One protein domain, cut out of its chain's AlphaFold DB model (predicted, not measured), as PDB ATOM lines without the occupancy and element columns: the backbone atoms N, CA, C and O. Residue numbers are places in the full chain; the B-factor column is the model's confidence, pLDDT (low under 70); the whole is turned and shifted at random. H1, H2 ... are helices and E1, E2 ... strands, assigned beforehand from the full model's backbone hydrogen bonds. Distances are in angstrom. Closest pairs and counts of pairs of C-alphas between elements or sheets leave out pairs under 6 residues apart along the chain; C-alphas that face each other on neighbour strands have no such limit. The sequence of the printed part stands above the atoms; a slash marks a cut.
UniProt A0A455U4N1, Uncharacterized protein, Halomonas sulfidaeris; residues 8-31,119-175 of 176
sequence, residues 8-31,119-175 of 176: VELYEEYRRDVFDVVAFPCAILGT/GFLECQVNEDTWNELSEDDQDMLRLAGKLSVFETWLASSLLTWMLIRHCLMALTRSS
ATOM      1  N   VAL A   8     -24.235 -51.550 -25.274       89.00
ATOM      2  CA  VAL A   8     -25.566 -51.504 -24.645       89.00
ATOM      3  C   VAL A   8     -26.211 -52.883 -24.701       89.00
ATOM      4  O   VAL A   8     -26.786 -53.323 -23.718       89.00
ATOM      5  N   GLU A   9     -26.063 -53.571 -25.828       91.25
ATOM      6  CA  GLU A   9     -26.614 -54.896 -26.080       91.25
ATOM      7  C   GLU A   9     -25.957 -55.946 -25.177       91.25
ATOM      8  O   GLU A   9     -26.659 -56.677 -24.490       91.25
ATOM      9  N   LEU A  10     -24.620 -55.953 -25.094       93.56
ATOM     10  CA  LEU A  10     -23.866 -56.831 -24.188       93.56
ATOM     11  C   LEU A  10     -24.194 -56.563 -22.716       93.56
ATOM     12  O   LEU A  10     -24.214 -57.482 -21.899       93.56
ATOM     13  N   TYR A  11     -24.406 -55.294 -22.362       93.00
ATOM     14  CA  TYR A  11     -24.775 -54.933 -21.001       93.00
ATOM     15  C   TYR A  11     -26.189 -55.403 -20.671       93.00
ATOM     16  O   TYR A  11     -26.390 -56.011 -19.628       93.00
ATOM     17  N   GLU A  12     -27.154 -55.173 -21.560       94.81
ATOM     18  CA  GLU A  12     -28.521 -55.654 -21.379       94.81
ATOM     19  C   GLU A  12     -28.573 -57.184 -21.288       94.81
ATOM     20  O   GLU A  12     -29.225 -57.698 -20.386       94.81
ATOM     21  N   GLU A  13     -27.847 -57.898 -22.155       95.19
ATOM     22  CA  GLU A  13     -27.708 -59.361 -22.108       95.19
ATOM     23  C   GLU A  13     -27.207 -59.819 -20.732       95.19
ATOM     24  O   GLU A  13     -27.871 -60.604 -20.063       95.19
ATOM     25  N   TYR A  14     -26.112 -59.233 -20.238       95.88
ATOM     26  CA  TYR A  14     -25.605 -59.521 -18.894       95.88
ATOM     27  C   TYR A  14     -26.636 -59.234 -17.788       95.88
ATOM     28  O   TYR A  14     -26.728 -59.977 -16.810       95.88
ATOM     29  N   ARG A  15     -27.395 -58.137 -17.899       97.00
ATOM     30  CA  ARG A  15     -28.373 -57.744 -16.873       97.00
ATOM     31  C   ARG A  15     -29.595 -58.663 -16.869       97.00
ATOM     32  O   ARG A  15     -30.064 -58.983 -15.777       97.00
ATOM     33  N   ARG A  16     -30.030 -59.155 -18.031       97.19
ATOM     34  CA  ARG A  16     -31.050 -60.206 -18.140       97.19
ATOM     35  C   ARG A  16     -30.539 -61.508 -17.532       97.19
ATOM     36  O   ARG A  16     -31.109 -61.983 -16.561       97.19
ATOM     37  N   ASP A  17     -29.388 -61.993 -17.991       97.19
ATOM     38  CA  ASP A  17     -28.847 -63.300 -17.598       97.19
ATOM     39  C   ASP A  17     -28.544 -63.433 -16.097       97.19
ATOM     40  O   ASP A  17     -28.631 -64.525 -15.534       97.19
ATOM     41  N   VAL A  18     -28.120 -62.345 -15.449       97.44
ATOM     42  CA  VAL A  18     -27.659 -62.385 -14.051       97.44
ATOM     43  C   VAL A  18     -28.707 -61.865 -13.068       97.44
ATOM     44  O   VAL A  18     -28.657 -62.224 -11.889       97.44
ATOM     45  N   PHE A  19     -29.626 -61.006 -13.513       97.25
ATOM     46  CA  PHE A  19     -30.530 -60.286 -12.614       97.25
ATOM     47  C   PHE A  19     -31.998 -60.279 -13.052       97.25
ATOM     48  O   PHE A  19     -32.796 -59.662 -12.348       97.25
ATOM     49  N   ASP A  20     -32.361 -60.923 -14.167       97.75
ATOM     50  CA  ASP A  20     -33.732 -60.975 -14.702       97.75
ATOM     51  C   ASP A  20     -34.335 -59.569 -14.924       97.75
ATOM     52  O   ASP A  20     -35.512 -59.291 -14.642       97.75
ATOM     53  N   VAL A  21     -33.496 -58.631 -15.383       98.00
ATOM     54  CA  VAL A  21     -33.899 -57.253 -15.698       98.00
ATOM     55  C   VAL A  21     -33.437 -56.815 -17.078       98.00
ATOM     56  O   VAL A  21     -32.314 -57.063 -17.513       98.00
ATOM     57  N   VAL A  22     -34.293 -56.034 -17.724       97.38
ATOM     58  CA  VAL A  22     -33.950 -55.243 -18.900       97.38
ATOM     59  C   VAL A  22     -33.303 -53.956 -18.439       97.38
ATOM     60  O   VAL A  22     -33.927 -53.165 -17.730       97.38
ATOM     61  N   ALA A  23     -32.063 -53.737 -18.860       96.25
ATOM     62  CA  ALA A  23     -31.302 -52.551 -18.514       96.25
ATOM     63  C   ALA A  23     -30.945 -51.734 -19.750       96.25
ATOM     64  O   ALA A  23     -30.474 -52.268 -20.753       96.25
ATOM     65  N   PHE A  24     -31.114 -50.419 -19.665       94.12
ATOM     66  CA  PHE A  24     -30.681 -49.501 -20.713       94.12
ATOM     67  C   PHE A  24     -30.139 -48.191 -20.122       94.12
ATOM     68  O   PHE A  24     -30.515 -47.809 -19.012       94.12
ATOM     69  N   PRO A  25     -29.252 -47.483 -20.850       92.75
ATOM     70  CA  PRO A  25     -28.734 -46.184 -20.432       92.75
ATOM     71  C   PRO A  25     -29.850 -45.198 -20.080       92.75
ATOM     72  O   PRO A  25     -30.752 -44.994 -20.896       92.75
ATOM     73  N   CYS A  26     -29.757 -44.536 -18.926       94.31
ATOM     74  CA  CYS A  26     -30.662 -43.426 -18.629       94.31
ATOM     75  C   CYS A  26     -30.036 -42.200 -17.970       94.31
ATOM     76  O   CYS A  26     -30.658 -41.146 -17.996       94.31
ATOM     77  N   ALA A  27     -28.799 -42.260 -17.482       91.69
ATOM     78  CA  ALA A  27     -28.071 -41.047 -17.127       91.69
ATOM     79  C   ALA A  27     -26.558 -41.222 -17.272       91.69
ATOM     80  O   ALA A  27     -26.032 -42.337 -17.256       91.69
ATOM     81  N   ILE A  28     -25.858 -40.100 -17.408       90.06
ATOM     82  CA  ILE A  28     -24.405 -40.048 -17.299       90.06
ATOM     83  C   ILE A  28     -23.986 -38.949 -16.325       90.06
ATOM     84  O   ILE A  28     -24.491 -37.827 -16.364       90.06
ATOM     85  N   LEU A  29     -23.059 -39.288 -15.440       87.38
ATOM     86  CA  LEU A  29     -22.435 -38.380 -14.490       87.38
ATOM     87  C   LEU A  29     -21.100 -37.893 -15.054       87.38
ATOM     88  O   LEU A  29     -20.411 -38.627 -15.772       87.38
ATOM     89  N   GLY A  30     -20.730 -36.662 -14.705       86.44
ATOM     90  CA  GLY A  30     -19.423 -36.110 -15.047       86.44
ATOM     91  C   GLY A  30     -18.275 -36.870 -14.382       86.44
ATOM     92  O   GLY A  30     -18.476 -37.767 -13.563       86.44
ATOM     93  N   THR A  31     -17.046 -36.488 -14.729       90.06
ATOM     94  CA  THR A  31     -15.843 -36.982 -14.047       90.06
ATOM     95  C   THR A  31     -15.932 -36.697 -12.552       90.06
ATOM     96  O   THR A  31     -16.253 -35.579 -12.139       90.06
ATOM     97  N   GLY A 119     -19.646 -41.479 -14.932       83.94
ATOM     98  CA  GLY A 119     -20.518 -42.456 -14.278       83.94
ATOM     99  C   GLY A 119     -21.667 -42.845 -15.193       83.94
ATOM    100  O   GLY A 119     -22.509 -42.009 -15.498       83.94
ATOM    101  N   PHE A 120     -21.721 -44.093 -15.646       87.00
ATOM    102  CA  PHE A 120     -22.864 -44.598 -16.404       87.00
ATOM    103  C   PHE A 120     -23.960 -45.072 -15.447       87.00
ATOM    104  O   PHE A 120     -23.699 -45.915 -14.589       87.00
ATOM    105  N   LEU A 121     -25.177 -44.555 -15.609       91.12
ATOM    106  CA  LEU A 121     -26.349 -44.985 -14.856       91.12
ATOM    107  C   LEU A 121     -27.380 -45.610 -15.793       91.12
ATOM    108  O   LEU A 121     -27.668 -45.115 -16.889       91.12
ATOM    109  N   GLU A 122     -27.958 -46.703 -15.321       94.12
ATOM    110  CA  GLU A 122     -28.950 -47.493 -16.034       94.12
ATOM    111  C   GLU A 122     -30.341 -47.314 -15.432       94.12
ATOM    112  O   GLU A 122     -30.507 -47.072 -14.234       94.12
ATOM    113  N   CYS A 123     -31.342 -47.516 -16.276       95.81
ATOM    114  CA  CYS A 123     -32.705 -47.759 -15.858       95.81
ATOM    115  C   CYS A 123     -32.982 -49.244 -16.040       95.81
ATOM    116  O   CYS A 123     -32.537 -49.845 -17.017       95.81
ATOM    117  N   GLN A 124     -33.685 -49.822 -15.071       96.75
ATOM    118  CA  GLN A 124     -33.934 -51.253 -14.992       96.75
ATOM    119  C   GLN A 124     -35.433 -51.495 -14.926       96.75
ATOM    120  O   GLN A 124     -36.144 -50.826 -14.173       96.75
ATOM    121  N   VAL A 125     -35.896 -52.473 -15.691       97.56
ATOM    122  CA  VAL A 125     -37.269 -52.970 -15.647       97.56
ATOM    123  C   VAL A 125     -37.195 -54.477 -15.473       97.56
ATOM    124  O   VAL A 125     -36.398 -55.127 -16.142       97.56
ATOM    125  N   ASN A 126     -37.996 -55.037 -14.567       98.00
ATOM    126  CA  ASN A 126     -38.115 -56.488 -14.446       98.00
ATOM    127  C   ASN A 126     -38.469 -57.107 -15.810       98.00
ATOM    128  O   ASN A 126     -39.287 -56.553 -16.545       98.00
ATOM    129  N   GLU A 127     -37.843 -58.230 -16.147       97.44
ATOM    130  CA  GLU A 127     -37.953 -58.824 -17.479       97.44
ATOM    131  C   GLU A 127     -39.374 -59.277 -17.833       97.44
ATOM    132  O   GLU A 127     -39.846 -58.974 -18.929       97.44
ATOM    133  N   ASP A 128     -40.092 -59.904 -16.901       97.88
ATOM    134  CA  ASP A 128     -41.486 -60.305 -17.126       97.88
ATOM    135  C   ASP A 128     -42.362 -59.080 -17.397       97.88
ATOM    136  O   ASP A 128     -43.091 -59.033 -18.387       97.88
ATOM    137  N   THR A 129     -42.206 -58.040 -16.572       98.06
ATOM    138  CA  THR A 129     -42.923 -56.768 -16.751       98.06
ATOM    139  C   THR A 129     -42.605 -56.137 -18.103       98.06
ATOM    140  O   THR A 129     -43.499 -55.631 -18.771       98.06
ATOM    141  N   TRP A 130     -41.341 -56.168 -18.531       97.88
ATOM    142  CA  TRP A 130     -40.936 -55.645 -19.833       97.88
ATOM    143  C   TRP A 130     -41.621 -56.388 -20.982       97.88
ATOM    144  O   TRP A 130     -42.105 -55.756 -21.918       97.88
ATOM    145  N   ASN A 131     -41.695 -57.716 -20.897       97.44
ATOM    146  CA  ASN A 131     -42.292 -58.566 -21.925       97.44
ATOM    147  C   ASN A 131     -43.821 -58.412 -22.029       97.44
ATOM    148  O   ASN A 131     -44.393 -58.744 -23.066       97.44
ATOM    149  N   GLU A 132     -44.478 -57.894 -20.989       98.19
ATOM    150  CA  GLU A 132     -45.903 -57.533 -21.010       98.19
ATOM    151  C   GLU A 132     -46.180 -56.183 -21.697       98.19
ATOM    152  O   GLU A 132     -47.318 -55.921 -22.100       98.19
ATOM    153  N   LEU A 133     -45.166 -55.321 -21.840       97.94
ATOM    154  CA  LEU A 133     -45.303 -54.029 -22.512       97.94
ATOM    155  C   LEU A 133     -45.462 -54.198 -24.025       97.94
ATOM    156  O   LEU A 133     -44.893 -55.102 -24.639       97.94
ATOM    157  N   SER A 134     -46.193 -53.267 -24.640       98.38
ATOM    158  CA  SER A 134     -46.229 -53.159 -26.097       98.38
ATOM    159  C   SER A 134     -44.854 -52.762 -26.648       98.38
ATOM    160  O   SER A 134     -44.063 -52.119 -25.957       98.38
ATOM    161  N   GLU A 135     -44.571 -53.113 -27.905       97.56
ATOM    162  CA  GLU A 135     -43.334 -52.695 -28.584       97.56
ATOM    163  C   GLU A 135     -43.183 -51.161 -28.567       97.56
ATOM    164  O   GLU A 135     -42.109 -50.650 -28.258       97.56
ATOM    165  N   ASP A 136     -44.287 -50.430 -28.764       98.00
ATOM    166  CA  ASP A 136     -44.317 -48.965 -28.692       98.00
ATOM    167  C   ASP A 136     -43.910 -48.440 -27.300       98.00
ATOM    168  O   ASP A 136     -43.128 -47.493 -27.196       98.00
ATOM    169  N   ASP A 137     -44.399 -49.050 -26.214       98.00
ATOM    170  CA  ASP A 137     -44.041 -48.646 -24.847       98.00
ATOM    171  C   ASP A 137     -42.570 -48.951 -24.533       98.00
ATOM    172  O   ASP A 137     -41.870 -48.129 -23.932       98.00
ATOM    173  N   GLN A 138     -42.081 -50.117 -24.967       97.81
ATOM    174  CA  GLN A 138     -40.676 -50.501 -24.838       97.81
ATOM    175  C   GLN A 138     -39.760 -49.492 -25.548       97.81
ATOM    176  O   GLN A 138     -38.771 -49.018 -24.972       97.81
ATOM    177  N   ASP A 139     -40.111 -49.108 -26.775       96.56
ATOM    178  CA  ASP A 139     -39.371 -48.122 -27.558       96.56
ATOM    179  C   ASP A 139     -39.414 -46.729 -26.925       96.56
ATOM    180  O   ASP A 139     -38.383 -46.047 -26.846       96.56
ATOM    181  N   MET A 140     -40.571 -46.318 -26.403       97.62
ATOM    182  CA  MET A 140     -40.724 -45.044 -25.702       97.62
ATOM    183  C   MET A 140     -39.866 -44.969 -24.435       97.62
ATOM    184  O   MET A 140     -39.221 -43.945 -24.199       97.62
ATOM    185  N   LEU A 141     -39.787 -46.046 -23.650       96.94
ATOM    186  CA  LEU A 141     -38.916 -46.110 -22.471       96.94
ATOM    187  C   LEU A 141     -37.437 -45.997 -22.854       96.94
ATOM    188  O   LEU A 141     -36.697 -45.207 -22.255       96.94
ATOM    189  N   ARG A 142     -37.001 -46.716 -23.895       94.75
ATOM    190  CA  ARG A 142     -35.621 -46.617 -24.400       94.75
ATOM    191  C   ARG A 142     -35.310 -45.223 -24.934       94.75
ATOM    192  O   ARG A 142     -34.201 -44.723 -24.734       94.75
ATOM    193  N   LEU A 143     -36.259 -44.589 -25.621       95.00
ATOM    194  CA  LEU A 143     -36.106 -43.229 -26.129       95.00
ATOM    195  C   LEU A 143     -35.997 -42.216 -24.984       95.00
ATOM    196  O   LEU A 143     -35.108 -41.363 -25.017       95.00
ATOM    197  N   ALA A 144     -36.840 -42.343 -23.957       96.12
ATOM    198  CA  ALA A 144     -36.784 -41.506 -22.763       96.12
ATOM    199  C   ALA A 144     -35.435 -41.643 -22.039       96.12
ATOM    200  O   ALA A 144     -34.814 -40.632 -21.711       96.12
ATOM    201  N   GLY A 145     -34.931 -42.872 -21.872       94.44
ATOM    202  CA  GLY A 145     -33.603 -43.122 -21.306       94.44
ATOM    203  C   GLY A 145     -32.491 -42.445 -22.112       94.44
ATOM    204  O   GLY A 145     -31.687 -41.695 -21.560       94.44
ATOM    205  N   LYS A 146     -32.492 -42.607 -23.443       92.19
ATOM    206  CA  LYS A 146     -31.526 -41.934 -24.331       92.19
ATOM    207  C   LYS A 146     -31.578 -40.411 -24.204       92.19
ATOM    208  O   LYS A 146     -30.525 -39.781 -24.139       92.19
ATOM    209  N   LEU A 147     -32.772 -39.816 -24.169       94.12
ATOM    210  CA  LEU A 147     -32.929 -38.369 -24.006       94.12
ATOM    211  C   LEU A 147     -32.395 -37.902 -22.646       94.12
ATOM    212  O   LEU A 147     -31.654 -36.923 -22.589       94.12
ATOM    213  N   SER A 148     -32.689 -38.638 -21.574       94.50
ATOM    214  CA  SER A 148     -32.201 -38.319 -20.230       94.50
ATOM    215  C   SER A 148     -30.671 -38.406 -20.123       94.50
ATOM    216  O   SER A 148     -30.039 -37.541 -19.510       94.50
ATOM    217  N   VAL A 149     -30.031 -39.354 -20.820       91.94
ATOM    218  CA  VAL A 149     -28.562 -39.376 -20.965       91.94
ATOM    219  C   VAL A 149     -28.051 -38.092 -21.625       91.94
ATOM    220  O   VAL A 149     -27.085 -37.503 -21.142       91.94
ATOM    221  N   PHE A 150     -28.687 -37.624 -22.705       89.81
ATOM    222  CA  PHE A 150     -28.290 -36.365 -23.345       89.81
ATOM    223  C   PHE A 150     -28.449 -35.161 -22.409       89.81
ATOM    224  O   PHE A 150     -27.554 -34.318 -22.347       89.81
ATOM    225  N   GLU A 151     -29.547 -35.082 -21.658       89.94
ATOM    226  CA  GLU A 151     -29.787 -33.992 -20.706       89.94
ATOM    227  C   GLU A 151     -28.767 -33.983 -19.564       89.94
ATOM    228  O   GLU A 151     -28.181 -32.942 -19.257       89.94
ATOM    229  N   THR A 152     -28.499 -35.145 -18.968       88.19
ATOM    230  CA  THR A 152     -27.528 -35.282 -17.872       88.19
ATOM    231  C   THR A 152     -26.099 -35.008 -18.334       88.19
ATOM    232  O   THR A 152     -25.347 -34.334 -17.625       88.19
ATOM    233  N   TRP A 153     -25.738 -35.408 -19.557       86.19
ATOM    234  CA  TRP A 153     -24.458 -35.050 -20.172       86.19
ATOM    235  C   TRP A 153     -24.299 -33.536 -20.372       86.19
ATOM    236  O   TRP A 153     -23.246 -32.968 -20.067       86.19
ATOM    237  N   LEU A 154     -25.344 -32.859 -20.861       84.94
ATOM    238  CA  LEU A 154     -25.333 -31.403 -21.023       84.94
ATOM    239  C   LEU A 154     -25.200 -30.699 -19.667       84.94
ATOM    240  O   LEU A 154     -24.386 -29.784 -19.527       84.94
ATOM    241  N   ALA A 155     -25.955 -31.148 -18.663       80.31
ATOM    242  CA  ALA A 155     -25.925 -30.580 -17.320       80.31
ATOM    243  C   ALA A 155     -24.537 -30.709 -16.667       80.31
ATOM    244  O   ALA A 155     -23.976 -29.713 -16.202       80.31
ATOM    245  N   SER A 156     -23.950 -31.908 -16.697       74.56
ATOM    246  CA  SER A 156     -22.625 -32.190 -16.120       74.56
ATOM    247  C   SER A 156     -21.490 -31.441 -16.839       74.56
ATOM    248  O   SER A 156     -20.576 -30.911 -16.197       74.56
ATOM    249  N   SER A 157     -21.575 -31.298 -18.166       69.25
ATOM    250  CA  SER A 157     -20.586 -30.558 -18.966       69.25
ATOM    251  C   SER A 157     -20.607 -29.046 -18.699       69.25
ATOM    252  O   SER A 157     -19.553 -28.407 -18.627       69.25
ATOM    253  N   LEU A 158     -21.797 -28.456 -18.532       61.50
ATOM    254  CA  LEU A 158     -21.959 -27.013 -18.324       61.50
ATOM    255  C   LEU A 158     -21.586 -26.580 -16.900       61.50
ATOM    256  O   LEU A 158     -20.921 -25.552 -16.732       61.50
ATOM    257  N   LEU A 159     -21.953 -27.360 -15.875       57.53
ATOM    258  CA  LEU A 159     -21.645 -27.016 -14.483       57.53
ATOM    259  C   LEU A 159     -20.147 -27.085 -14.180       57.53
ATOM    260  O   LEU A 159     -19.613 -26.186 -13.528       57.53
ATOM    261  N   THR A 160     -19.457 -28.103 -14.705       55.72
ATOM    262  CA  THR A 160     -17.999 -28.238 -14.562       55.72
ATOM    263  C   THR A 160     -17.288 -26.994 -15.102       55.72
ATOM    264  O   THR A 160     -16.422 -26.421 -14.439       55.72
ATOM    265  N   TRP A 161     -17.717 -26.501 -16.269       55.72
ATOM    266  CA  TRP A 161     -17.204 -25.262 -16.853       55.72
ATOM    267  C   TRP A 161     -17.465 -24.033 -15.976       55.72
ATOM    268  O   TRP A 161     -16.580 -23.191 -15.811       55.72
ATOM    269  N   MET A 162     -18.660 -23.918 -15.395       56.09
ATOM    270  CA  MET A 162     -19.010 -22.794 -14.522       56.09
ATOM    271  C   MET A 162     -18.203 -22.800 -13.217       56.09
ATOM    272  O   MET A 162     -17.726 -21.739 -12.813       56.09
ATOM    273  N   LEU A 163     -17.996 -23.966 -12.597       57.59
ATOM    274  CA  LEU A 163     -17.192 -24.122 -11.378       57.59
ATOM    275  C   LEU A 163     -15.714 -23.803 -11.624       57.59
ATOM    276  O   LEU A 163     -15.144 -22.985 -10.903       57.59
ATOM    277  N   ILE A 164     -15.120 -24.357 -12.688       59.81
ATOM    278  CA  ILE A 164     -13.741 -24.038 -13.094       59.81
ATOM    279  C   ILE A 164     -13.600 -22.530 -13.305       59.81
ATOM    280  O   ILE A 164     -12.692 -21.902 -12.759       59.81
ATOM    281  N   ARG A 165     -14.538 -21.912 -14.031       53.28
ATOM    282  CA  ARG A 165     -14.530 -20.465 -14.262       53.28
ATOM    283  C   ARG A 165     -14.660 -19.676 -12.958       53.28
ATOM    284  O   ARG A 165     -13.995 -18.655 -12.815       53.28
ATOM    285  N   HIS A 166     -15.477 -20.127 -12.007       56.28
ATOM    286  CA  HIS A 166     -15.634 -19.470 -10.710       56.28
ATOM    287  C   HIS A 166     -14.352 -19.543  -9.867       56.28
ATOM    288  O   HIS A 166     -13.906 -18.515  -9.360       56.28
ATOM    289  N   CYS A 167     -13.698 -20.707  -9.794       53.53
ATOM    290  CA  CYS A 167     -12.401 -20.866  -9.130       53.53
ATOM    291  C   CYS A 167     -11.303 -20.012  -9.789       53.53
ATOM    292  O   CYS A 167     -10.561 -19.322  -9.091       53.53
ATOM    293  N   LEU A 168     -11.237 -19.975 -11.126       47.97
ATOM    294  CA  LEU A 168     -10.310 -19.101 -11.860       47.97
ATOM    295  C   LEU A 168     -10.579 -17.608 -11.597       47.97
ATOM    296  O   LEU A 168      -9.645 -16.821 -11.437       47.97
ATOM    297  N   MET A 169     -11.845 -17.199 -11.508       49.94
ATOM    298  CA  MET A 169     -12.209 -15.820 -11.159       49.94
ATOM    299  C   MET A 169     -11.880 -15.470  -9.699       49.94
ATOM    300  O   MET A 169     -11.526 -14.326  -9.420       49.94
ATOM    301  N   ALA A 170     -11.957 -16.425  -8.770       55.50
ATOM    302  CA  ALA A 170     -11.560 -16.220  -7.377       55.50
ATOM    303  C   ALA A 170     -10.035 -16.046  -7.230       55.50
ATOM    304  O   ALA A 170      -9.589 -15.124  -6.551       55.50
ATOM    305  N   LEU A 171      -9.239 -16.855  -7.938       46.25
ATOM    306  CA  LEU A 171      -7.768 -16.798  -7.912       46.25
ATOM    307  C   LEU A 171      -7.187 -15.540  -8.579       46.25
ATOM    308  O   LEU A 171      -6.101 -15.086  -8.229       46.25
ATOM    309  N   THR A 172      -7.911 -14.941  -9.525       49.62
ATOM    310  CA  THR A 172      -7.495 -13.686 -10.179       49.62
ATOM    311  C   THR A 172      -7.872 -12.427  -9.398       49.62
ATOM    312  O   THR A 172      -7.326 -11.359  -9.667       49.62
ATOM    313  N   ARG A 173      -8.754 -12.530  -8.394       49.06
ATOM    314  CA  ARG A 173      -9.121 -11.410  -7.509       49.06
ATOM    315  C   ARG A 173      -8.215 -11.257  -6.289       49.06
ATOM    316  O   ARG A 173      -8.258 -10.210  -5.660       49.06
ATOM    317  N   SER A 174      -7.372 -12.240  -5.974       46.72
ATOM    318  CA  SER A 174      -6.404 -12.179  -4.868       46.72
ATOM    319  C   SER A 174      -5.043 -11.574  -5.256       46.72
ATOM    320  O   SER A 174      -4.076 -11.740  -4.521       46.72
ATOM    321  N   SER A 175      -4.950 -10.908  -6.415       44.62
ATOM    322  CA  SER A 175      -3.710 -10.297  -6.937       44.62
ATOM    323  C   SER A 175      -3.799  -8.771  -7.134       44.62
ATOM    324  O   SER A 175      -3.061  -8.224  -7.952       44.62
TER     325      SER A 175
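AT A GLANCE: This is residues 8 to 31 and 119 to 175 of the 176 residues of an uncharacterized protein of Halomonas sulfidaeris (UniProt A0A455U4N1). A two-stranded antiparallel ribbon of E1 and E2 is packed, mostly through E1, along one stretch of a very long helix, H3, and residues 161 to 175, of which 161 to 173 belong to H3, stick out beyond it as a free arm. A shorter helix, H1, packs on the ribbon, mostly on E1, and the small helix H2 sits at the end of the ribbon where the chain turns back from E2 into H3. The printed part has 81 residues with three named helices and two named strands, in the order H1, E1, E2, H2, H3; the class is mixed, helices and strands. The whole is extended, with a radius of gyration of the C-alphas of 18.6 A, and spans 64 by 26 by 16 A, a length to which the arm of H3 adds much: without the stretches that stand free, the body spans 39 by 22 by 15 A.

HOW THE PARTS SIT: The strands E1, residues 21 to 29, and E2, residues 119 to 126, are antiparallel neighbours, with 154 degrees between their directions. N 22 and O 125 are 2.8 A apart and N 121 and O 27 are 2.9 A apart, both within hydrogen-bond range. E1 bends by 52 degrees at residue 24. H3, residues 135 to 173, has 24 pairs of C-alphas within 8 A of E1, the closest being those of Cys 26 and Gly 145, 4.0 A apart. From E2 to H3 there is 1 such pair, the C-alphas of Cys 123 and Gly 145, at 7.2 A. H1, residues 8 to 19, comes closest to E1 with the C-alphas of Glu 12 and Ala 23, 5.1 A apart. H1 and E2 are near each other, with 9 pairs of C-alphas within 10 A, while H1 and H3 are apart. H2, residues 127 to 132, and H3 are close but not clearly touching, at a steep tilt of 54 degrees, opposite ways; their closest C-alphas, of Trp 130 and Gln 138, are 7.2 A apart. In H1 and H2 every O i to N i+4 pair is within hydrogen-bond range; in H3 34 of 35 are.

IN THESE COORDINATES: E1 measures 22.1 A and E2 22.5 A from first to last C-alpha. H3 measures 57.6 A, from C-alpha 135 at (-43.334, -52.695, -28.584) to C-alpha 173 at (-9.121, -11.410, -7.509). H1 measures 15.7 A and begins at C-alpha 8, (-25.566, -51.504, -24.645). H2 measures 8.8 A.

THE WHOLE: The two C-alphas farthest apart are those of Glu 132 and Ser 175, 64.9 A. Residues 32 to 118 are not printed, and C-alphas 31 and 119 are 7.2 A apart across this cut. The links H1 to E1, E2 to H2 and H2 to H3 are tight. The mean pLDDT of the printed part is 84.4, and residues 157 to 175 are under 70.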